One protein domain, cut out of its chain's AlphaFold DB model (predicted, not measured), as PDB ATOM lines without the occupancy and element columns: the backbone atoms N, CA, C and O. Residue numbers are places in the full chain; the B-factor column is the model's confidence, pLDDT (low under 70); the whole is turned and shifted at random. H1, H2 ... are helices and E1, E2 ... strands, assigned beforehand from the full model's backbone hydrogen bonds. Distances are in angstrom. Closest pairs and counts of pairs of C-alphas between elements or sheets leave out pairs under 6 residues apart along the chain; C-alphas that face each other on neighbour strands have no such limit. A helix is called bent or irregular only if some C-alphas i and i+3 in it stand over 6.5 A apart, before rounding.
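What this domain is: This is residues 121 to 280 of the 317 residues of an uncharacterized protein of Orbilia oligospora (UniProt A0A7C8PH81). Look first for three helices side by side in a row, H1, H3 and H2, with H2 and H3 between two small three-stranded sheets. The meander E2 E3 E4 covers them on one side and the sheet E1 E6 E5 on the other; beyond the far end of the E5 and E6 hairpin, the helical hairpin H5 and H6 makes one end of the longest axis. The printed part has 160 residues, with six named helices and six named strands in the order H1 E1 H2 E2 E3 E4 H3 E5 E6 H4 H5 H6, a mixed class. Both sheets are antiparallel, in the orders E1 - E6 - E5 and E2 - E3 - E4. The whole is compact, with a radius of gyration of the C-alphas of 16.5 A and spans of 48 by 34 by 30 A.

How they stand to each other: Begin at H1, residues 132 to 149, which touches H3, residues 207 to 214, with its residues 136 to 143 alone. Their closest C-alphas are those of His 136 and Arg 213, 5.9 A apart, at a shallow tilt of 19 degrees, opposite ways. H3 also touches H2, residues 155 to 175, at a shallow tilt of 22 degrees, the same way, closest at the C-alphas of Leu 165 and Ile 211, 6.2 A apart; H1 and H2 are apart. E1, residues 151 to 153, is the antiparallel neighbour of E6, residues 230 to 236, where N 152 and O 235 are 3.0 A apart. On the other side of E6 is E5, residues 219 to 224; in this hairpin N 221 and O 234 are 2.8 A apart. H2 and H3 are on the same face of this sheet, making two layers, helices over one face; the height of H2 over the sheet is 11.7 A, that of H3 is 7.0 A. H2 and H3 are also on one face of a second sheet, again two layers: the meander E2, residues 180 to 182, E3, residues 186 to 189, and E4, residues 194 to 197, each strand the antiparallel neighbour of the one before. Look there for N 181 and O 188, 2.9 A apart, and N 189 and O 194, 2.8 A apart. H4, residues 245 to 248, only grazes the sheet E1 E6 E5, as H1 does, and is close to H1 but not clearly touching, with the C-alphas of Ser 149 and Glu 246 5.4 A apart as the closest pair. H5, residues 253 to 258, touches H6, residues 265 to 277, in a helical hairpin at a shallow tilt of 15 degrees, closest at the C-alphas of Ser 254 and Glu 270, 6.4 A apart. In H3 every O i to N i+4 pair is within hydrogen-bond range; the counts are 12 of 14 in H1, 13 of 17 in H2, 1 of 2 in H5 and 6 of 9 in H6, and H4 is too short for such a pair.

Where its parts are: Find C-alpha 132 at (268.335, 326.062, 159.085), where H1 begins; it runs 22.4 A to C-alpha 149, with a kink of 66 degrees near residue 143. H2 runs 30.5 A from C-alpha 155 at (254.987, 336.304, 184.070) to C-alpha 175. Three helices are irregular: C-alphas 145 and 148 of H1 are 9.7 A apart, 156 and 159 of H2 7.4 A, and 268 and 271 of H6 7.6 A. E5 is 16.6 A long and E6 17.3 A. H6 covers 15.4 A and ends at C-alpha 277, at (253.513, 350.001, 168.155).

The domain as a whole: The two C-alphas farthest apart are those of Ser 184 and Glu 267, at 50.2 A. The printed part has no cut, and no link is long. The mean pLDDT of the printed part is 94.9, and no printed residue is under 70.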
ATOM      1  N   ASN A 121     253.189 339.862 153.818       90.06
ATOM      2  CA  ASN A 121     252.241 338.777 153.561       90.06
ATOM      3  C   ASN A 121     252.377 337.705 154.652       90.06
ATOM      4  O   ASN A 121     253.490 337.246 154.892       90.06
ATOM      5  N   LEU A 122     251.272 337.304 155.288       88.50
ATOM      6  CA  LEU A 122     251.259 336.280 156.339       88.50
ATOM      7  C   LEU A 122     251.776 334.916 155.854       88.50
ATOM      8  O   LEU A 122     252.347 334.182 156.653       88.50
ATOM      9  N   ASP A 123     251.681 334.609 154.557       92.44
ATOM     10  CA  ASP A 123     252.287 333.398 153.972       92.44
ATOM     11  C   ASP A 123     253.820 333.376 154.090       92.44
ATOM     12  O   ASP A 123     254.452 332.321 154.039       92.44
ATOM     13  N   ASP A 124     254.426 334.553 154.231       88.69
ATOM     14  CA  ASP A 124     255.863 334.750 154.384       88.69
ATOM     15  C   ASP A 124     256.187 335.148 155.830       88.69
ATOM     16  O   ASP A 124     257.132 335.901 156.085       88.69
ATOM     17  N   TRP A 125     255.374 334.719 156.802       92.56
ATOM     18  CA  TRP A 125     255.596 335.063 158.202       92.56
ATOM     19  C   TRP A 125     256.924 334.496 158.701       92.56
ATOM     20  O   TRP A 125     257.781 335.257 159.122       92.56
ATOM     21  N   ILE A 126     257.147 333.191 158.589       95.06
ATOM     22  CA  ILE A 126     258.445 332.584 158.912       95.06
ATOM     23  C   ILE A 126     259.121 332.156 157.619       95.06
ATOM     24  O   ILE A 126     258.489 331.495 156.796       95.06
ATOM     25  N   GLU A 127     260.394 332.522 157.466       93.94
ATOM     26  CA  GLU A 127     261.212 332.217 156.295       93.94
ATOM     27  C   GLU A 127     262.373 331.310 156.697       93.94
ATOM     28  O   GLU A 127     263.346 331.749 157.307       93.94
ATOM     29  N   LEU A 128     262.254 330.027 156.363       96.31
ATOM     30  CA  LEU A 128     263.307 329.041 156.579       96.31
ATOM     31  C   LEU A 128     264.068 328.768 155.281       96.31
ATOM     32  O   LEU A 128     263.497 328.793 154.188       96.31
ATOM     33  N   ASP A 129     265.355 328.474 155.409       96.62
ATOM     34  CA  ASP A 129     266.265 328.228 154.296       96.62
ATOM     35  C   ASP A 129     267.262 327.102 154.612       96.62
ATOM     36  O   ASP A 129     267.183 326.417 155.634       96.62
ATOM     37  N   ASN A 130     268.215 326.883 153.711       96.94
ATOM     38  CA  ASN A 130     269.186 325.810 153.834       96.94
ATOM     39  C   ASN A 130     270.286 326.021 154.887       96.94
ATOM     40  O   ASN A 130     271.071 325.105 155.136       96.94
ATOM     41  N   ASP A 131     270.343 327.184 155.541       95.88
ATOM     42  CA  ASP A 131     271.161 327.393 156.735       95.88
ATOM     43  C   ASP A 131     270.406 326.971 158.025       95.88
ATOM     44  O   ASP A 131     270.995 327.033 159.112       95.88
ATOM     45  N   TYR A 132     269.154 326.486 157.937       97.12
ATOM     46  CA  TYR A 132     268.335 326.062 159.085       97.12
ATOM     47  C   TYR A 132     269.092 325.162 160.061       97.12
ATOM     48  O   TYR A 132     269.258 325.513 161.227       97.12
ATOM     49  N   LEU A 133     269.608 324.025 159.583       97.00
ATOM     50  CA  LEU A 133     270.279 323.029 160.427       97.00
ATOM     51  C   LEU A 133     271.505 323.596 161.147       97.00
ATOM     52  O   LEU A 133     271.756 323.290 162.313       97.00
ATOM     53  N   LYS A 134     272.254 324.458 160.459       95.81
ATOM     54  CA  LYS A 134     273.425 325.129 161.017       95.81
ATOM     55  C   LYS A 134     273.027 326.071 162.148       95.81
ATOM     56  O   LYS A 134     273.644 326.035 163.210       95.81
ATOM     57  N   PHE A 135     272.030 326.927 161.932       95.81
ATOM     58  CA  PHE A 135     271.598 327.864 162.965       95.81
ATOM     59  C   PHE A 135     270.883 327.161 164.112       95.81
ATOM     60  O   PHE A 135     271.146 327.499 165.261       95.81
ATOM     61  N   HIS A 136     270.073 326.146 163.824       97.75
ATOM     62  CA  HIS A 136     269.431 325.311 164.829       97.75
ATOM     63  C   HIS A 136     270.463 324.697 165.788       97.75
ATOM     64  O   HIS A 136     270.339 324.858 167.000       97.75
ATOM     65  N   ALA A 137     271.527 324.074 165.263       97.75
ATOM     66  CA  ALA A 137     272.581 323.478 166.086       97.75
ATOM     67  C   ALA A 137     273.259 324.510 167.007       97.75
ATOM     68  O   ALA A 137     273.406 324.273 168.205       97.75
ATOM     69  N   ILE A 138     273.602 325.689 166.472       97.31
ATOM     70  CA  ILE A 138     274.202 326.778 167.260       97.31
ATOM     71  C   ILE A 138     273.217 327.290 168.319       97.31
ATOM     72  O   ILE A 138     273.617 327.579 169.447       97.31
ATOM     73  N   LYS A 139     271.931 327.434 167.971       97.75
ATOM     74  CA  LYS A 139     270.906 327.909 168.906       97.75
ATOM     75  C   LYS A 139     270.726 326.923 170.051       97.75
ATOM     76  O   LYS A 139     270.745 327.352 171.199       97.75
ATOM     77  N   LYS A 140     270.648 325.626 169.754       97.38
ATOM     78  CA  LYS A 140     270.553 324.557 170.752       97.38
ATOM     79  C   LYS A 140     271.718 324.592 171.745       97.38
ATOM     80  O   LYS A 140     271.482 324.740 172.940       97.38
ATOM     81  N   GLU A 141     272.958 324.600 171.254       97.94
ATOM     82  CA  GLU A 141     274.166 324.685 172.093       97.94
ATOM     83  C   GLU A 141     274.172 325.945 172.986       97.94
ATOM     84  O   GLU A 141     274.522 325.914 174.171       97.94
ATOM     85  N   ARG A 142     273.768 327.092 172.433       97.62
ATOM     86  CA  ARG A 142     273.719 328.361 173.173       97.62
ATOM     87  C   ARG A 142     272.626 328.382 174.236       97.62
ATOM     88  O   ARG A 142     272.870 328.894 175.326       97.62
ATOM     89  N   ILE A 143     271.448 327.841 173.931       97.00
ATOM     90  CA  ILE A 143     270.352 327.710 174.896       97.00
ATOM     91  C   ILE A 143     270.801 326.829 176.064       97.00
ATOM     92  O   ILE A 143     270.631 327.226 177.214       97.00
ATOM     93  N   GLU A 144     271.424 325.682 175.787       96.44
ATOM     94  CA  GLU A 144     271.919 324.764 176.820       96.44
ATOM     95  C   GLU A 144     272.985 325.419 177.709       96.44
ATOM     96  O   GLU A 144     272.948 325.289 178.930       96.44
ATOM     97  N   SER A 145     273.912 326.175 177.114       97.12
ATOM     98  CA  SER A 145     275.024 326.789 177.851       97.12
ATOM     99  C   SER A 145     274.672 328.081 178.594       97.12
ATOM    100  O   SER A 145     275.368 328.433 179.546       97.12
ATOM    101  N   ARG A 146     273.643 328.824 178.165       96.12
ATOM    102  CA  ARG A 146     273.366 330.182 178.678       96.12
ATOM    103  C   ARG A 146     271.936 330.420 179.167       96.12
ATOM    104  O   ARG A 146     271.698 331.440 179.820       96.12
ATOM    105  N   GLY A 147     271.005 329.514 178.867       94.00
ATOM    106  CA  GLY A 147     269.632 329.504 179.376       94.00
ATOM    107  C   GLY A 147     268.938 330.869 179.334       94.00
ATOM    108  O   GLY A 147     268.770 331.474 178.273       94.00
ATOM    109  N   ASP A 148     268.566 331.357 180.517       94.88
ATOM    110  CA  ASP A 148     267.706 332.534 180.713       94.88
ATOM    111  C   ASP A 148     268.316 333.865 180.257       94.88
ATOM    112  O   ASP A 148     267.598 334.847 180.069       94.88
ATOM    113  N   SER A 149     269.635 333.922 180.053       96.44
ATOM    114  CA  SER A 149     270.277 335.115 179.474       96.44
ATOM    115  C   SER A 149     269.938 335.310 177.988       96.44
ATOM    116  O   SER A 149     270.099 336.413 177.464       96.44
ATOM    117  N   LEU A 150     269.451 334.257 177.311       97.38
ATOM    118  CA  LEU A 150     269.074 334.266 175.892       97.38
ATOM    119  C   LEU A 150     267.575 334.078 175.661       97.38
ATOM    120  O   LEU A 150     267.041 334.617 174.694       97.38
ATOM    121  N   CYS A 151     266.917 333.278 176.501       98.19
ATOM    122  CA  CYS A 151     265.503 332.934 176.372       98.19
ATOM    123  C   CYS A 151     264.789 333.207 177.687       98.19
ATOM    124  O   CYS A 151     265.071 332.542 178.681       98.19
ATOM    125  N   LYS A 152     263.892 334.190 177.714       98.06
ATOM    126  CA  LYS A 152     263.232 334.597 178.954       98.06
ATOM    127  C   LYS A 152     261.842 335.128 178.686       98.06
ATOM    128  O   LYS A 152     261.666 335.916 177.763       98.06
ATOM    129  N   THR A 153     260.911 334.783 179.567       98.25
ATOM    130  CA  THR A 153     259.532 335.275 179.562       98.25
ATOM    131  C   THR A 153     259.167 335.789 180.948       98.25
ATOM    132  O   THR A 153     259.336 335.086 181.943       98.25
ATOM    133  N   ALA A 154     258.719 337.042 181.031       97.69
ATOM    134  CA  ALA A 154     258.157 337.603 182.253       97.69
ATOM    135  C   ALA A 154     256.754 337.013 182.502       97.69
ATOM    136  O   ALA A 154     256.073 336.691 181.526       97.69
ATOM    137  N   PRO A 155     256.296 336.884 183.762       95.38
ATOM    138  CA  PRO A 155     254.987 336.304 184.070       95.38
ATOM    139  C   PRO A 155     253.830 336.944 183.292       95.38
ATOM    140  O   PRO A 155     252.981 336.237 182.765       95.38
ATOM    141  N   GLU A 156     253.840 338.269 183.146       93.00
ATOM    142  CA  GLU A 156     252.827 339.035 182.412       93.00
ATOM    143  C   GLU A 156     252.851 338.834 180.885       93.00
ATOM    144  O   GLU A 156     251.951 339.297 180.194       93.00
ATOM    145  N   ALA A 157     253.886 338.184 180.347       95.31
ATOM    146  CA  ALA A 157     254.031 337.883 178.923       95.31
ATOM    147  C   ALA A 157     253.925 336.381 178.618       95.31
ATOM    148  O   ALA A 157     254.154 335.983 177.476       95.31
ATOM    149  N   LEU A 158     253.613 335.550 179.620       94.88
ATOM    150  CA  LEU A 158     253.544 334.101 179.450       94.88
ATOM    151  C   LEU A 158     252.462 333.698 178.446       94.88
ATOM    152  O   LEU A 158     252.754 332.915 177.547       94.88
ATOM    153  N   ASP A 159     251.271 334.283 178.549       92.31
ATOM    154  CA  ASP A 159     250.154 333.977 177.648       92.31
ATOM    155  C   ASP A 159     250.503 334.339 176.198       92.31
ATOM    156  O   ASP A 159     250.339 333.520 175.301       92.31
ATOM    157  N   ALA A 160     251.130 335.499 175.975       92.44
ATOM    158  CA  ALA A 160     251.603 335.909 174.650       92.44
ATOM    159  C   ALA A 160     252.701 334.981 174.086       92.44
ATOM    160  O   ALA A 160     252.760 334.736 172.880       92.44
ATOM    161  N   ALA A 161     253.594 334.464 174.936       96.25
ATOM    162  CA  ALA A 161     254.622 333.511 174.514       96.25
ATOM    163  C   ALA A 161     254.028 332.135 174.168       96.25
ATOM    164  O   ALA A 161     254.485 331.493 173.222       96.25
ATOM    165  N   ILE A 162     253.008 331.694 174.910       95.19
ATOM    166  CA  ILE A 162     252.263 330.460 174.631       95.19
ATOM    167  C   ILE A 162     251.468 330.603 173.333       95.19
ATOM    168  O   ILE A 162     251.588 329.735 172.473       95.19
ATOM    169  N   GLU A 163     250.750 331.711 173.148       93.00
ATOM    170  CA  GLU A 163     250.008 332.011 171.919       93.00
ATOM    171  C   GLU A 163     250.938 331.962 170.698       93.00
ATOM    172  O   GLU A 163     250.664 331.278 169.714       93.00
ATOM    173  N   LEU A 164     252.102 332.619 170.772       95.00
ATOM    174  CA  LEU A 164     253.095 332.571 169.701       95.00
ATOM    175  C   LEU A 164     253.578 331.140 169.418       95.00
ATOM    176  O   LEU A 164     253.749 330.759 168.258       95.00
ATOM    177  N   LEU A 165     253.831 330.351 170.464       96.19
ATOM    178  CA  LEU A 165     254.263 328.965 170.323       96.19
ATOM    179  C   LEU A 165     253.181 328.104 169.650       96.19
ATOM    180  O   LEU A 165     253.500 327.307 168.765       96.19
ATOM    181  N   GLU A 166     251.916 328.288 170.022       94.81
ATOM    182  CA  GLU A 166     250.762 327.619 169.417       94.81
ATOM    183  C   GLU A 166     250.612 327.995 167.938       94.81
ATOM    184  O   GLU A 166     250.547 327.104 167.085       94.81
ATOM    185  N   LEU A 167     250.692 329.291 167.619       94.25
ATOM    186  CA  LEU A 167     250.660 329.798 166.245       94.25
ATOM    187  C   LEU A 167     251.782 329.211 165.384       94.25
ATOM    188  O   LEU A 167     251.543 328.814 164.245       94.25
ATOM    189  N   LEU A 168     253.005 329.105 165.913       96.69
ATOM    190  CA  LEU A 168     254.118 328.475 165.197       96.69
ATOM    191  C   LEU A 168     253.882 326.978 164.978       96.69
ATOM    192  O   LEU A 168     254.141 326.473 163.884       96.69
ATOM    193  N   CYS A 169     253.363 326.269 165.982       96.38
ATOM    194  CA  CYS A 169     253.054 324.845 165.860       96.38
ATOM    195  C   CYS A 169     251.910 324.567 164.875       96.38
ATOM    196  O   CYS A 169     251.815 323.448 164.375       96.38
ATOM    197  N   ASP A 170     251.052 325.548 164.595       95.31
ATOM    198  CA  ASP A 170     250.027 325.475 163.549       95.31
ATOM    199  C   ASP A 170     250.555 325.891 162.170       95.31
ATOM    200  O   ASP A 170     250.242 325.243 161.168       95.31
ATOM    201  N   TYR A 171     251.368 326.945 162.107       96.88
ATOM    202  CA  TYR A 171     251.900 327.511 160.867       96.88
ATOM    203  C   TYR A 171     252.957 326.609 160.216       96.88
ATOM    204  O   TYR A 171     252.891 326.334 159.015       96.88
ATOM    205  N   LEU A 172     253.939 326.135 160.990       98.06
ATOM    206  CA  LEU A 172     255.127 325.459 160.459       98.06
ATOM    207  C   LEU A 172     254.808 324.155 159.706       98.06
ATOM    208  O   LEU A 172     255.343 323.993 158.609       98.06
ATOM    209  N   PRO A 173     253.920 323.259 160.185       98.25
ATOM    210  CA  PRO A 173     253.545 322.055 159.433       98.25
ATOM    211  C   PRO A 173     252.796 322.347 158.131       98.25
ATOM    212  O   PRO A 173     252.892 321.573 157.185       98.25
ATOM    213  N   LYS A 174     252.050 323.458 158.065       98.00
ATOM    214  CA  LYS A 174     251.314 323.861 156.855       98.00
ATOM    215  C   LYS A 174     252.256 324.474 155.823       98.00
ATOM    216  O   LYS A 174     252.195 324.128 154.646       98.00
ATOM    217  N   ARG A 175     253.164 325.348 156.273       98.00
ATOM    218  CA  ARG A 175     254.118 326.044 155.402       98.00
ATOM    219  C   ARG A 175     255.291 325.161 154.966       98.00
ATOM    220  O   ARG A 175     255.694 325.232 153.808       98.00
ATOM    221  N   TYR A 176     255.811 324.321 155.859       98.06
ATOM    222  CA  TYR A 176     256.997 323.477 155.660       98.06
ATOM    223  C   TYR A 176     256.713 321.997 155.997       98.06
ATOM    224  O   TYR A 176     257.353 321.423 156.887       98.06
ATOM    225  N   PRO A 177     255.773 321.342 155.287       97.75
ATOM    226  CA  PRO A 177     255.317 319.984 155.611       97.75
ATOM    227  C   PRO A 177     256.401 318.905 155.467       97.75
ATOM    228  O   PRO A 177     256.293 317.837 156.059       97.75
ATOM    229  N   SER A 178     257.464 319.166 154.698       96.94
ATOM    230  CA  SER A 178     258.613 318.259 154.571       96.94
ATOM    231  C   SER A 178     259.564 318.296 155.773       96.94
ATOM    232  O   SER A 178     260.485 317.484 155.835       96.94
ATOM    233  N   MET A 179     259.365 319.222 156.718       97.44
ATOM    234  CA  MET A 179     260.198 319.376 157.914       97.44
ATOM    235  C   MET A 179     259.412 319.271 159.218       97.44
ATOM    236  O   MET A 179     259.954 318.785 160.211       97.44
ATOM    237  N   PHE A 180     258.147 319.691 159.223       98.44
ATOM    238  CA  PHE A 180     257.326 319.678 160.425       98.44
ATOM    239  C   PHE A 180     256.064 318.851 160.253       98.44
ATOM    240  O   PHE A 180     255.354 318.970 159.258       98.44
ATOM    241  N   THR A 181     255.753 318.055 161.270       98.44
ATOM    242  CA  THR A 181     254.504 317.295 161.356       98.44
ATOM    243  C   THR A 181     253.723 317.757 162.576       98.44
ATOM    244  O   THR A 181     254.241 317.751 163.691       98.44
ATOM    245  N   LYS A 182     252.469 318.174 162.379       97.81
ATOM    246  CA  LYS A 182     251.575 318.516 163.491       97.81
ATOM    247  C   LYS A 182     251.259 317.252 164.292       97.81
ATOM    248  O   LYS A 182     250.906 316.229 163.709       97.81
ATOM    249  N   THR A 183     251.324 317.339 165.616       97.62
ATOM    250  CA  THR A 183     250.909 316.260 166.523       97.62
ATOM    251  C   THR A 183     249.701 316.690 167.354       97.62
ATOM    252  O   THR A 183     249.307 317.858 167.349       97.62
ATOM    253  N   SER A 184     249.103 315.754 168.095       96.25
ATOM    254  CA  SER A 184     247.988 316.054 169.006       96.25
ATOM    255  C   SER A 184     248.376 316.969 170.171       96.25
ATOM    256  O   SER A 184     247.500 317.575 170.779       96.25
ATOM    257  N   VAL A 185     249.671 317.064 170.485       95.81
ATOM    258  CA  VAL A 185     250.196 317.812 171.636       95.81
ATOM    259  C   VAL A 185     251.134 318.955 171.241       95.81
ATOM    260  O   VAL A 185     251.618 319.667 172.118       95.81
ATOM    261  N   GLY A 186     251.407 319.141 169.947       96.25
ATOM    262  CA  GLY A 186     252.302 320.178 169.439       96.25
ATOM    263  C   GLY A 186     252.817 319.886 168.034       96.25
ATOM    264  O   GLY A 186     252.024 319.815 167.091       96.25
ATOM    265  N   VAL A 187     254.137 319.773 167.881       98.00
ATOM    266  CA  VAL A 187     254.791 319.620 166.574       98.00
ATOM    267  C   VAL A 187     256.068 318.785 166.670       98.00
ATOM    268  O   VAL A 187     256.832 318.915 167.626       98.00
ATOM    269  N   ASP A 188     256.310 317.966 165.652       98.50
ATOM    270  CA  ASP A 188     257.566 317.249 165.453       98.50
ATOM    271  C   ASP A 188     258.389 317.941 164.369       98.50
ATOM    272  O   ASP A 188     257.867 318.270 163.302       98.50
ATOM    273  N   ASN A 189     259.683 318.123 164.620       98.19
ATOM    274  CA  ASN A 189     260.670 318.464 163.607       98.19
ATOM    275  C   ASN A 189     261.380 317.185 163.159       98.19
ATOM    276  O   ASN A 189     262.280 316.680 163.836       98.19
ATOM    277  N   ILE A 190     260.991 316.662 161.998       97.69
ATOM    278  CA  ILE A 190     261.496 315.374 161.502       97.69
ATOM    279  C   ILE A 190     262.938 315.465 160.991       97.69
ATOM    280  O   ILE A 190     263.617 314.450 160.869       97.69
ATOM    281  N   ILE A 191     263.424 316.677 160.704       97.31
ATOM    282  CA  ILE A 191     264.794 316.897 160.236       97.31
ATOM    283  C   ILE A 191     265.776 316.899 161.412       97.31
ATOM    284  O   ILE A 191     266.888 316.387 161.277       97.31
ATOM    285  N   THR A 192     265.374 317.432 162.571       97.19
ATOM    286  CA  THR A 192     266.197 317.423 163.797       97.19
ATOM    287  C   THR A 192     265.897 316.244 164.728       97.19
ATOM    288  O   THR A 192     266.655 316.019 165.670       97.19
ATOM    289  N   ASN A 193     264.856 315.453 164.437       97.69
ATOM    290  CA  ASN A 193     264.327 314.380 165.290       97.69
ATOM    291  C   ASN A 193     263.916 314.874 166.687       97.69
ATOM    292  O   ASN A 193     264.147 314.200 167.692       97.69
ATOM    293  N   GLU A 194     263.320 316.063 166.758       97.56
ATOM    294  CA  GLU A 194     262.810 316.637 168.003       97.56
ATOM    295  C   GLU A 194     261.282 316.666 168.000       97.56
ATOM    296  O   GLU A 194     260.658 316.944 166.979       97.56
ATOM    297  N   SER A 195     260.689 316.406 169.164       97.31
ATOM    298  CA  SER A 195     259.247 316.483 169.391       97.31
ATOM    299  C   SER A 195     258.964 317.494 170.491       97.31
ATOM    300  O   SER A 195     259.621 317.483 171.538       97.31
ATOM    301  N   PHE A 196     257.999 318.376 170.252       96.62
ATOM    302  CA  PHE A 196     257.661 319.472 171.148       96.62
ATOM    303  C   PHE A 196     256.215 319.325 171.619       96.62
ATOM    304  O   PHE A 196     255.274 319.530 170.850       96.62
ATOM    305  N   ASN A 197     256.036 318.983 172.898       96.19
ATOM    306  CA  ASN A 197     254.731 319.001 173.559       96.19
ATOM    307  C   ASN A 197     254.484 320.383 174.167       96.19
ATOM    308  O   ASN A 197     255.143 320.776 175.130       96.19
ATOM    309  N   ILE A 198     253.508 321.094 173.613       94.69
ATOM    310  CA  ILE A 198     253.137 322.451 174.014       94.69
ATOM    311  C   ILE A 198     251.827 322.496 174.807       94.69
ATOM    312  O   ILE A 198     251.428 323.561 175.261       94.69
ATOM    313  N   THR A 199     251.146 321.360 174.981       93.69
ATOM    314  CA  THR A 199     249.868 321.259 175.718       93.69
ATOM    315  C   THR A 199     250.043 320.885 177.187       93.69
ATOM    316  O   THR A 199     249.185 321.187 178.014       93.69
ATOM    317  N   GLN A 200     251.162 320.251 177.545       92.94
ATOM    318  CA  GLN A 200     251.453 319.886 178.928       92.94
ATOM    319  C   GLN A 200     251.588 321.140 179.810       92.94
ATOM    320  O   GLN A 200     252.136 322.161 179.386       92.94
ATOM    321  N   ARG A 201     251.085 321.073 181.050       91.75
ATOM    322  CA  ARG A 201     251.219 322.140 182.053       91.75
ATOM    323  C   ARG A 201     251.749 321.568 183.382       91.75
ATOM    324  O   ARG A 201     251.186 320.581 183.857       91.75
ATOM    325  N   PRO A 202     252.797 322.165 183.989       89.44
ATOM    326  CA  PRO A 202     253.644 323.223 183.424       89.44
ATOM    327  C   PRO A 202     254.372 322.745 182.155       89.44
ATOM    328  O   PRO A 202     254.532 321.540 181.948       89.44
ATOM    329  N   LEU A 203     254.773 323.686 181.294       92.69
ATOM    330  CA  LEU A 203     255.597 323.362 180.128       92.69
ATOM    331  C   LEU A 203     256.917 322.730 180.589       92.69
ATOM    332  O   LEU A 203     257.465 323.112 181.624       92.69
ATOM    333  N   LEU A 204     257.426 321.767 179.814       91.56
ATOM    334  CA  LEU A 204     258.697 321.092 180.112       91.56
ATOM    335  C   LEU A 204     259.892 322.047 180.040       91.56
ATOM    336  O   LEU A 204     260.867 321.889 180.771       91.56
ATOM    337  N   GLU A 205     259.804 323.037 179.158       91.75
ATOM    338  CA  GLU A 205     260.817 324.056 178.952       91.75
ATOM    339  C   GLU A 205     260.172 325.437 178.868       91.75
ATOM    340  O   GLU A 205     258.982 325.582 178.588       91.75
ATOM    341  N   GLU A 206     260.986 326.466 179.086       94.88
ATOM    342  CA  GLU A 206     260.589 327.849 178.847       94.88
ATOM    343  C   GLU A 206     260.168 328.022 177.364       94.88
ATOM    344  O   GLU A 206     260.881 327.546 176.470       94.88
ATOM    345  N   PRO A 207     259.011 328.652 177.075       96.81
ATOM    346  CA  PRO A 207     258.429 328.671 175.730       96.81
ATOM    347  C   PRO A 207     259.350 329.296 174.675       96.81
ATOM    348  O   PRO A 207     259.440 328.774 173.560       96.81
ATOM    349  N   MET A 208     260.097 330.353 175.014       98.00
ATOM    350  CA  MET A 208     261.014 330.995 174.070       98.00
ATOM    351  C   MET A 208     262.200 330.099 173.694       98.00
ATOM    352  O   MET A 208     262.673 330.187 172.562       98.00
ATOM    353  N   ARG A 209     262.632 329.165 174.552       97.88
ATOM    354  CA  ARG A 209     263.624 328.136 174.172       97.88
ATOM    355  C   ARG A 209     263.097 327.214 173.077       97.88
ATOM    356  O   ARG A 209     263.823 326.901 172.134       97.88
ATOM    357  N   THR A 210     261.834 326.800 173.183       97.38
ATOM    358  CA  THR A 210     261.183 325.971 172.158       97.38
ATOM    359  C   THR A 210     261.034 326.752 170.854       97.38
ATOM    360  O   THR A 210     261.473 326.282 169.807       97.38
ATOM    361  N   ILE A 211     260.519 327.985 170.918       98.06
ATOM    362  CA  ILE A 211     260.394 328.878 169.754       98.06
ATOM    363  C   ILE A 211     261.751 329.064 169.067       98.06
ATOM    364  O   ILE A 211     261.863 328.891 167.853       98.06
ATOM    365  N   GLY A 212     262.807 329.327 169.840       97.12
ATOM    366  CA  GLY A 212     264.166 329.479 169.332       97.12
ATOM    367  C   GLY A 212     264.708 328.241 168.613       97.12
ATOM    368  O   GLY A 212     265.521 328.387 167.700       97.12
ATOM    369  N   ARG A 213     264.258 327.033 168.975       96.81
ATOM    370  CA  ARG A 213     264.618 325.786 168.278       96.81
ATOM    371  C   ARG A 213     263.766 325.523 167.036       96.81
ATOM    372  O   ARG A 213     264.262 324.903 166.097       96.81
ATOM    373  N   LEU A 214     262.527 326.009 166.998       97.75
ATOM    374  CA  LEU A 214     261.628 325.821 165.857       97.75
ATOM    375  C   LEU A 214     262.025 326.672 164.642       97.75
ATOM    376  O   LEU A 214     261.963 326.171 163.521       97.75
ATOM    377  N   ILE A 215     262.468 327.917 164.843       97.38
ATOM    378  CA  ILE A 215     262.727 328.877 163.752       97.38
ATOM    379  C   ILE A 215     264.174 329.393 163.729       97.38
ATOM    380  O   ILE A 215     264.877 329.372 164.741       97.38
ATOM    381  N   GLN A 216     264.624 329.902 162.576       95.12
ATOM    382  CA  GLN A 216     265.958 330.508 162.435       95.12
ATOM    383  C   GLN A 216     266.061 331.855 163.153       95.12
ATOM    384  O   GLN A 216     267.044 332.093 163.860       95.12
ATOM    385  N   ASP A 217     265.032 332.689 163.031       94.25
ATOM    386  CA  ASP A 217     265.024 334.052 163.555       94.25
ATOM    387  C   ASP A 217     265.030 334.123 165.090       94.25
ATOM    388  O   ASP A 217     264.620 333.198 165.801       94.25
ATOM    389  N   ASP A 218     265.513 335.251 165.601       96.00
ATOM    390  CA  ASP A 218     265.341 335.647 166.997       96.00
ATOM    391  C   ASP A 218     264.025 336.427 167.148       96.00
ATOM    392  O   ASP A 218     263.666 337.229 166.283       96.00
ATOM    393  N   ILE A 219     263.320 336.229 168.265       96.94
ATOM    394  CA  ILE A 219     262.003 336.832 168.516       96.94
ATOM    395  C   ILE A 219     262.019 337.651 169.798       96.94
ATOM    396  O   ILE A 219     262.563 337.227 170.815       96.94
ATOM    397  N   ALA A 220     261.357 338.805 169.751       96.94
ATOM    398  CA  ALA A 220     261.063 339.650 170.896       96.94
ATOM    399  C   ALA A 220     259.549 339.877 170.992       96.94
ATOM    400  O   ALA A 220     258.908 340.222 170.000       96.94
ATOM    401  N   ILE A 221     259.000 339.734 172.195       96.56
ATOM    402  CA  ILE A 221     257.612 340.049 172.520       96.56
ATOM    403  C   ILE A 221     257.599 341.339 173.332       96.56
ATOM    404  O   ILE A 221     258.210 341.450 174.404       96.56
ATOM    405  N   MET A 222     256.877 342.315 172.791       95.19
ATOM    406  CA  MET A 222     256.678 343.616 173.405       95.19
ATOM    407  C   MET A 222     255.270 343.682 173.992       95.19
ATOM    408  O   MET A 222     254.297 343.512 173.262       95.19
ATOM    409  N   VAL A 223     255.160 343.968 175.287       93.31
ATOM    410  CA  VAL A 223     253.873 344.100 175.986       93.31
ATOM    411  C   VAL A 223     253.663 345.555 176.372       93.31
ATOM    412  O   VAL A 223     254.589 346.229 176.822       93.31
ATOM    413  N   GLU A 224     252.458 346.068 176.158       92.25
ATOM    414  CA  GLU A 224     252.116 347.433 176.545       92.25
ATOM    415  C   GLU A 224     251.874 347.531 178.055       92.25
ATOM    416  O   GLU A 224     251.102 346.762 178.616       92.25
ATOM    417  N   GLY A 225     252.535 348.484 178.707       91.81
ATOM    418  CA  GLY A 225     252.332 348.813 180.111       91.81
ATOM    419  C   GLY A 225     251.129 349.729 180.336       91.81
ATOM    420  O   GLY A 225     250.561 350.305 179.407       91.81
ATOM    421  N   SER A 226     250.763 349.917 181.603       91.25
ATOM    422  CA  SER A 226     249.676 350.815 182.028       91.25
ATOM    423  C   SER A 226     249.941 352.301 181.743       91.25
ATOM    424  O   SER A 226     249.024 353.116 181.790       91.25
ATOM    425  N   ASP A 227     251.178 352.660 181.416       91.25
ATOM    426  CA  ASP A 227     251.597 353.987 180.962       91.25
ATOM    427  C   ASP A 227     251.499 354.159 179.429       91.25
ATOM    428  O   ASP A 227     251.777 355.231 178.886       91.25
ATOM    429  N   GLY A 228     251.096 353.104 178.716       89.31
ATOM    430  CA  GLY A 228     250.974 353.076 177.261       89.31
ATOM    431  C   GLY A 228     252.296 352.964 176.520       89.31
ATOM    432  O   GLY A 228     252.337 353.230 175.315       89.31
ATOM    433  N   GLN A 229     253.385 352.612 177.201       92.75
ATOM    434  CA  GLN A 229     254.654 352.288 176.559       92.75
ATOM    435  C   GLN A 229     254.765 350.783 176.318       92.75
ATOM    436  O   GLN A 229     254.208 349.982 177.058       92.75
ATOM    437  N   SER A 230     255.480 350.376 175.270       94.06
ATOM    438  CA  SER A 230     255.731 348.958 174.984       94.06
ATOM    439  C   SER A 230     257.069 348.528 175.576       94.06
ATOM    440  O   SER A 230     258.088 349.153 175.288       94.06
ATOM    441  N   TYR A 231     257.068 347.446 176.348       96.94
ATOM    442  CA  TYR A 231     258.217 346.914 177.077       96.94
ATOM    443  C   TYR A 231     258.637 345.550 176.547       96.94
ATOM    444  O   TYR A 231     257.782 344.720 176.249       96.94
ATOM    445  N   LEU A 232     259.944 345.291 176.484       97.69
ATOM    446  CA  LEU A 232     260.461 343.961 176.165       97.69
ATOM    447  C   LEU A 232     260.229 343.025 177.352       97.69
ATOM    448  O   LEU A 232     260.920 343.132 178.368       97.69
ATOM    449  N   LYS A 233     259.251 342.126 177.222       97.62
ATOM    450  CA  LYS A 233     258.810 341.242 178.314       97.62
ATOM    451  C   LYS A 233     259.014 339.763 178.039       97.62
ATOM    452  O   LYS A 233     258.999 338.969 178.974       97.62
ATOM    453  N   SER A 234     259.251 339.380 176.791       98.19
ATOM    454  CA  SER A 234     259.686 338.027 176.466       98.19
ATOM    455  C   SER A 234     260.581 338.027 175.228       98.19
ATOM    456  O   SER A 234     260.503 338.937 174.400       98.19
ATOM    457  N   GLY A 235     261.492 337.064 175.118       97.81
ATOM    458  CA  GLY A 235     262.370 336.964 173.961       97.81
ATOM    459  C   GLY A 235     263.152 335.661 173.874       97.81
ATOM    460  O   GLY A 235     263.547 335.098 174.889       97.81
ATOM    461  N   SER A 236     263.405 335.235 172.636       98.00
ATOM    462  CA  SER A 236     264.401 334.241 172.227       98.00
ATOM    463  C   SER A 236     265.441 334.979 171.393       98.00
ATOM    464  O   SER A 236     265.273 335.116 170.180       98.00
ATOM    465  N   ILE A 237     266.487 335.488 172.039       97.62
ATOM    466  CA  ILE A 237     267.526 336.325 171.428       97.62
ATOM    467  C   ILE A 237     268.868 335.597 171.545       97.62
ATOM    468  O   ILE A 237     269.617 335.772 172.508       97.62
ATOM    469  N   ILE A 238     269.154 334.721 170.582       96.31
ATOM    470  CA  ILE A 238     270.249 333.745 170.660       96.31
ATOM    471  C   ILE A 238     271.377 334.074 169.679       96.31
ATOM    472  O   ILE A 238     272.561 333.856 169.979       96.31
ATOM    473  N   LEU A 239     271.027 334.614 168.511       92.94
ATOM    474  CA  LEU A 239     271.944 335.020 167.449       92.94
ATOM    475  C   LEU A 239     271.842 336.531 167.122       92.94
ATOM    476  O   LEU A 239     271.873 336.893 165.941       92.94
ATOM    477  N   PRO A 240     271.768 337.439 168.118       89.44
ATOM    478  CA  PRO A 240     271.593 338.860 167.850       89.44
ATOM    479  C   PRO A 240     272.834 339.475 167.203       89.44
ATOM    480  O   PRO A 240     273.961 339.016 167.387       89.44
ATOM    481  N   GLY A 241     272.628 340.588 166.495       80.81
ATOM    482  CA  GLY A 241     273.718 341.359 165.899       80.81
ATOM    483  C   GLY A 241     274.630 342.032 166.934       80.81
ATOM    484  O   GLY A 241     275.828 341.768 166.944       80.81
ATOM    485  N   PHE A 242     274.077 342.917 167.776       82.38
ATOM    486  CA  PHE A 242     274.866 343.815 168.646       82.38
ATOM    487  C   PHE A 242     274.257 344.086 170.029       82.38
ATOM    488  O   PHE A 242     274.593 345.084 170.659       82.38
ATOM    489  N   TRP A 243     273.328 343.260 170.503       91.56
ATOM    490  CA  TRP A 243     272.691 343.468 171.807       91.56
ATOM    491  C   TRP A 243     272.370 342.133 172.470       91.56
ATOM    492  O   TRP A 243     272.304 341.114 171.785       91.56
ATOM    493  N   LYS A 244     272.181 342.131 173.790       94.12
ATOM    494  CA  LYS A 244     271.789 340.938 174.552       94.12
ATOM    495  C   LYS A 244     270.437 341.138 175.219       94.12
ATOM    496  O   LYS A 244     270.137 342.244 175.670       94.12
ATOM    497  N   LEU A 245     269.655 340.061 175.336       96.56
ATOM    498  CA  LEU A 245     268.349 340.097 175.999       96.56
ATOM    499  C   LEU A 245     268.458 340.635 177.423       96.56
ATOM    500  O   LEU A 245     267.753 341.574 177.769       96.56
ATOM    501  N   GLU A 246     269.378 340.093 178.219       95.56
ATOM    502  CA  GLU A 246     269.584 340.480 179.620       95.56
ATOM    503  C   GLU A 246     269.886 341.975 179.823       95.56
ATOM    504  O   GLU A 246     269.515 342.539 180.848       95.56
ATOM    505  N   GLU A 247     270.501 342.633 178.835       96.25
ATOM    506  CA  GLU A 247     270.847 344.059 178.888       96.25
ATOM    507  C   GLU A 247     269.655 344.964 178.554       96.25
ATOM    508  O   GLU A 247     269.703 346.157 178.840       96.25
ATOM    509  N   LYS A 248     268.611 344.426 177.908       97.25
ATOM    510  CA  LYS A 248     267.455 345.184 177.395       97.25
ATOM    511  C   LYS A 248     266.115 344.726 177.975       97.25
ATOM    512  O   LYS A 248     265.091 345.361 177.732       97.25
ATOM    513  N   PHE A 249     266.094 343.620 178.711       97.75
ATOM    514  CA  PHE A 249     264.881 343.056 179.294       97.75
ATOM    515  C   PHE A 249     264.215 344.069 180.233       97.75
ATOM    516  O   PHE A 249     264.898 344.753 180.990       97.75
ATOM    517  N   ASN A 250     262.884 344.162 180.193       97.44
ATOM    518  CA  ASN A 250     262.077 345.168 180.893       97.44
ATOM    519  C   ASN A 250     262.301 346.634 180.483       97.44
ATOM    520  O   ASN A 250     261.661 347.501 181.073       97.44
ATOM    521  N   MET A 251     263.135 346.943 179.488       98.06
ATOM    522  CA  MET A 251     263.222 348.307 178.959       98.06
ATOM    523  C   MET A 251     262.041 348.609 178.039       98.06
ATOM    524  O   MET A 251     261.541 347.723 177.331       98.06
ATOM    525  N   ASN A 252     261.608 349.869 178.021       96.94
ATOM    526  CA  ASN A 252     260.633 350.315 177.034       96.94
ATOM    527  C   ASN A 252     261.277 350.490 175.648       96.94
ATOM    528  O   ASN A 252     262.496 350.569 175.491       96.94
ATOM    529  N   LEU A 253     260.441 350.583 174.617       94.81
ATOM    530  CA  LEU A 253     260.873 350.682 173.226       94.81
ATOM    531  C   LEU A 253     261.861 351.832 172.963       94.81
ATOM    532  O   LEU A 253     262.788 351.656 172.171       94.81
ATOM    533  N   SER A 254     261.690 352.991 173.607       96.00
ATOM    534  CA  SER A 254     262.619 354.120 173.463       96.00
ATOM    535  C   SER A 254     263.948 353.849 174.170       96.00
ATOM    536  O   SER A 254     265.017 354.042 173.587       96.00
ATOM    537  N   GLU A 255     263.905 353.321 175.393       96.94
ATOM    538  CA  GLU A 255     265.094 352.950 176.169       96.94
ATOM    539  C   GLU A 255     265.957 351.915 175.451       96.94
ATOM    540  O   GLU A 255     267.174 352.083 175.395       96.94
ATOM    541  N   ILE A 256     265.354 350.893 174.833       95.69
ATOM    542  CA  ILE A 256     266.083 349.856 174.082       95.69
ATOM    543  C   ILE A 256     266.989 350.484 173.014       95.69
ATOM    544  O   ILE A 256     268.152 350.098 172.876       95.69
ATOM    545  N   HIS A 257     266.467 351.471 172.283       93.75
ATOM    546  CA  HIS A 257     267.174 352.119 171.180       93.75
ATOM    547  C   HIS A 257     268.118 353.228 171.649       93.75
ATOM    548  O   HIS A 257     269.208 353.379 171.101       93.75
ATOM    549  N   THR A 258     267.729 353.999 172.665       94.75
ATOM    550  CA  THR A 258     268.565 355.088 173.190       94.75
ATOM    551  C   THR A 258     269.761 354.568 173.975       94.75
ATOM    552  O   THR A 258     270.852 355.090 173.804       94.75
ATOM    553  N   SER A 259     269.602 353.501 174.761       93.44
ATOM    554  CA  SER A 259     270.716 352.828 175.449       93.44
ATOM    555  C   SER A 259     271.619 352.020 174.510       93.44
ATOM    556  O   SER A 259     272.655 351.516 174.930       93.44
ATOM    557  N   GLY A 260     271.198 351.804 173.261       87.69
ATOM    558  CA  GLY A 260     272.030 351.242 172.194       87.69
ATOM    559  C   GLY A 260     272.660 352.306 171.292       87.69
ATOM    560  O   GLY A 260     273.192 351.946 170.246       87.69
ATOM    561  N   ASP A 261     272.535 353.591 171.651       90.75
ATOM    562  CA  ASP A 261     273.053 354.745 170.910       90.75
ATOM    563  C   ASP A 261     272.691 354.745 169.415       90.75
ATOM    564  O   ASP A 261     273.496 355.109 168.555       90.75
ATOM    565  N   VAL A 262     271.455 354.343 169.081       89.69
ATOM    566  CA  VAL A 262     270.991 354.328 167.687       89.69
ATOM    567  C   VAL A 262     271.029 355.758 167.120       89.69
ATOM    568  O   VAL A 262     270.283 356.624 167.594       89.69
ATOM    569  N   PRO A 263     271.849 356.033 166.085       90.06
ATOM    570  CA  PRO A 263     272.014 357.386 165.571       90.06
ATOM    571  C   PRO A 263     270.698 357.974 165.064       90.06
ATOM    572  O   PRO A 263     269.946 357.315 164.343       90.06
ATOM    573  N   GLN A 264     270.447 359.240 165.399       90.56
ATOM    574  CA  GLN A 264     269.249 359.991 165.000       90.56
ATOM    575  C   GLN A 264     267.920 359.387 165.499       90.56
ATOM    576  O   GLN A 264     266.852 359.737 164.985       90.56
ATOM    577  N   PHE A 265     267.946 358.457 166.465       93.44
ATOM    578  CA  PHE A 265     266.731 357.798 166.936       93.44
ATOM    579  C   PHE A 265     265.749 358.793 167.556       93.44
ATOM    580  O   PHE A 265     264.605 358.859 167.104       93.44
ATOM    581  N   ARG A 266     266.203 359.600 168.524       93.50
ATOM    582  CA  ARG A 266     265.355 360.571 169.234       93.50
ATOM    583  C   ARG A 266     264.752 361.597 168.277       93.50
ATOM    584  O   ARG A 266     263.572 361.925 168.343       93.50
ATOM    585  N   GLU A 267     265.553 362.067 167.327       93.56
ATOM    586  CA  GLU A 267     265.194 363.165 166.433       93.56
ATOM    587  C   GLU A 267     264.320 362.714 165.255       93.56
ATOM    588  O   GLU A 267     263.520 363.504 164.747       93.56
ATOM    589  N   LYS A 268     264.489 361.473 164.769       92.56
ATOM    590  CA  LYS A 268     263.873 361.012 163.508       92.56
ATOM    591  C   LYS A 268     262.959 359.798 163.638       92.56
ATOM    592  O   LYS A 268     262.043 359.671 162.827       92.56
ATOM    593  N   LEU A 269     263.190 358.902 164.597       94.06
ATOM    594  CA  LEU A 269     262.546 357.582 164.620       94.06
ATOM    595  C   LEU A 269     261.605 357.375 165.806       94.06
ATOM    596  O   LEU A 269     260.541 356.789 165.617       94.06
ATOM    597  N   GLU A 270     261.961 357.871 166.990       94.75
ATOM    598  CA  GLU A 270     261.309 357.553 168.265       94.75
ATOM    599  C   GLU A 270     259.794 357.763 168.215       94.75
ATOM    600  O   GLU A 270     259.022 356.812 168.351       94.75
ATOM    601  N   ARG A 271     259.352 358.991 167.916       93.88
ATOM    602  CA  ARG A 271     257.921 359.329 167.850       93.88
ATOM    603  C   ARG A 271     257.165 358.456 166.848       93.88
ATOM    604  O   ARG A 271     256.043 358.033 167.117       93.88
ATOM    605  N   GLY A 272     257.758 358.208 165.679       92.56
ATOM    606  CA  GLY A 272     257.147 357.370 164.647       92.56
ATOM    607  C   GLY A 272     256.987 355.927 165.114       92.56
ATOM    608  O   GLY A 272     255.928 355.334 164.915       92.56
ATOM    609  N   MET A 273     258.014 355.397 165.777       92.62
ATOM    610  CA  MET A 273     258.072 354.012 166.226       92.62
ATOM    611  C   MET A 273     257.121 353.752 167.395       92.62
ATOM    612  O   MET A 273     256.330 352.814 167.336       92.62
ATOM    613  N   VAL A 274     257.110 354.629 168.403       92.19
ATOM    614  CA  VAL A 274     256.174 354.539 169.535       92.19
ATOM    615  C   VAL A 274     254.724 354.602 169.045       92.19
ATOM    616  O   VAL A 274     253.896 353.780 169.431       92.19
ATOM    617  N   ASN A 275     254.409 355.522 168.129       90.50
ATOM    618  CA  ASN A 275     253.062 355.619 167.558       90.50
ATOM    619  C   ASN A 275     252.700 354.434 166.655       90.50
ATOM    620  O   ASN A 275     251.519 354.155 166.457       90.50
ATOM    621  N   PHE A 276     253.684 353.768 166.052       90.44
ATOM    622  CA  PHE A 276     253.455 352.564 165.262       90.44
ATOM    623  C   PHE A 276     253.054 351.383 166.159       90.44
ATOM    624  O   PHE A 276     251.998 350.799 165.933       90.44
ATOM    625  N   PHE A 277     253.810 351.104 167.226       88.88
ATOM    626  CA  PHE A 277     253.513 350.001 168.155       88.88
ATOM    627  C   PHE A 277     252.146 350.140 168.843       88.88
ATOM    628  O   PHE A 277     251.484 349.144 169.117       88.88
ATOM    629  N   LYS A 278     251.665 351.371 169.050       85.75
ATOM    630  CA  LYS A 278     250.315 351.628 169.584       85.75
ATOM    631  C   LYS A 278     249.178 351.267 168.622       85.75
ATOM    632  O   LYS A 278     248.043 351.120 169.070       85.75
ATOM    633  N   ARG A 279     249.459 351.197 167.316       85.75
ATOM    634  CA  ARG A 279     248.453 351.083 166.245       85.75
ATOM    635  C   ARG A 279     248.484 349.762 165.485       85.75
ATOM    636  O   ARG A 279     247.551 349.532 164.729       85.75
ATOM    637  N   VAL A 280     249.530 348.950 165.635       85.62
ATOM    638  CA  VAL A 280     249.613 347.650 164.959       85.62
ATOM    639  C   VAL A 280     248.457 346.751 165.409       85.62
ATOM    640  O   VAL A 280     248.140 346.694 166.601       85.62
TER     641      VAL A 280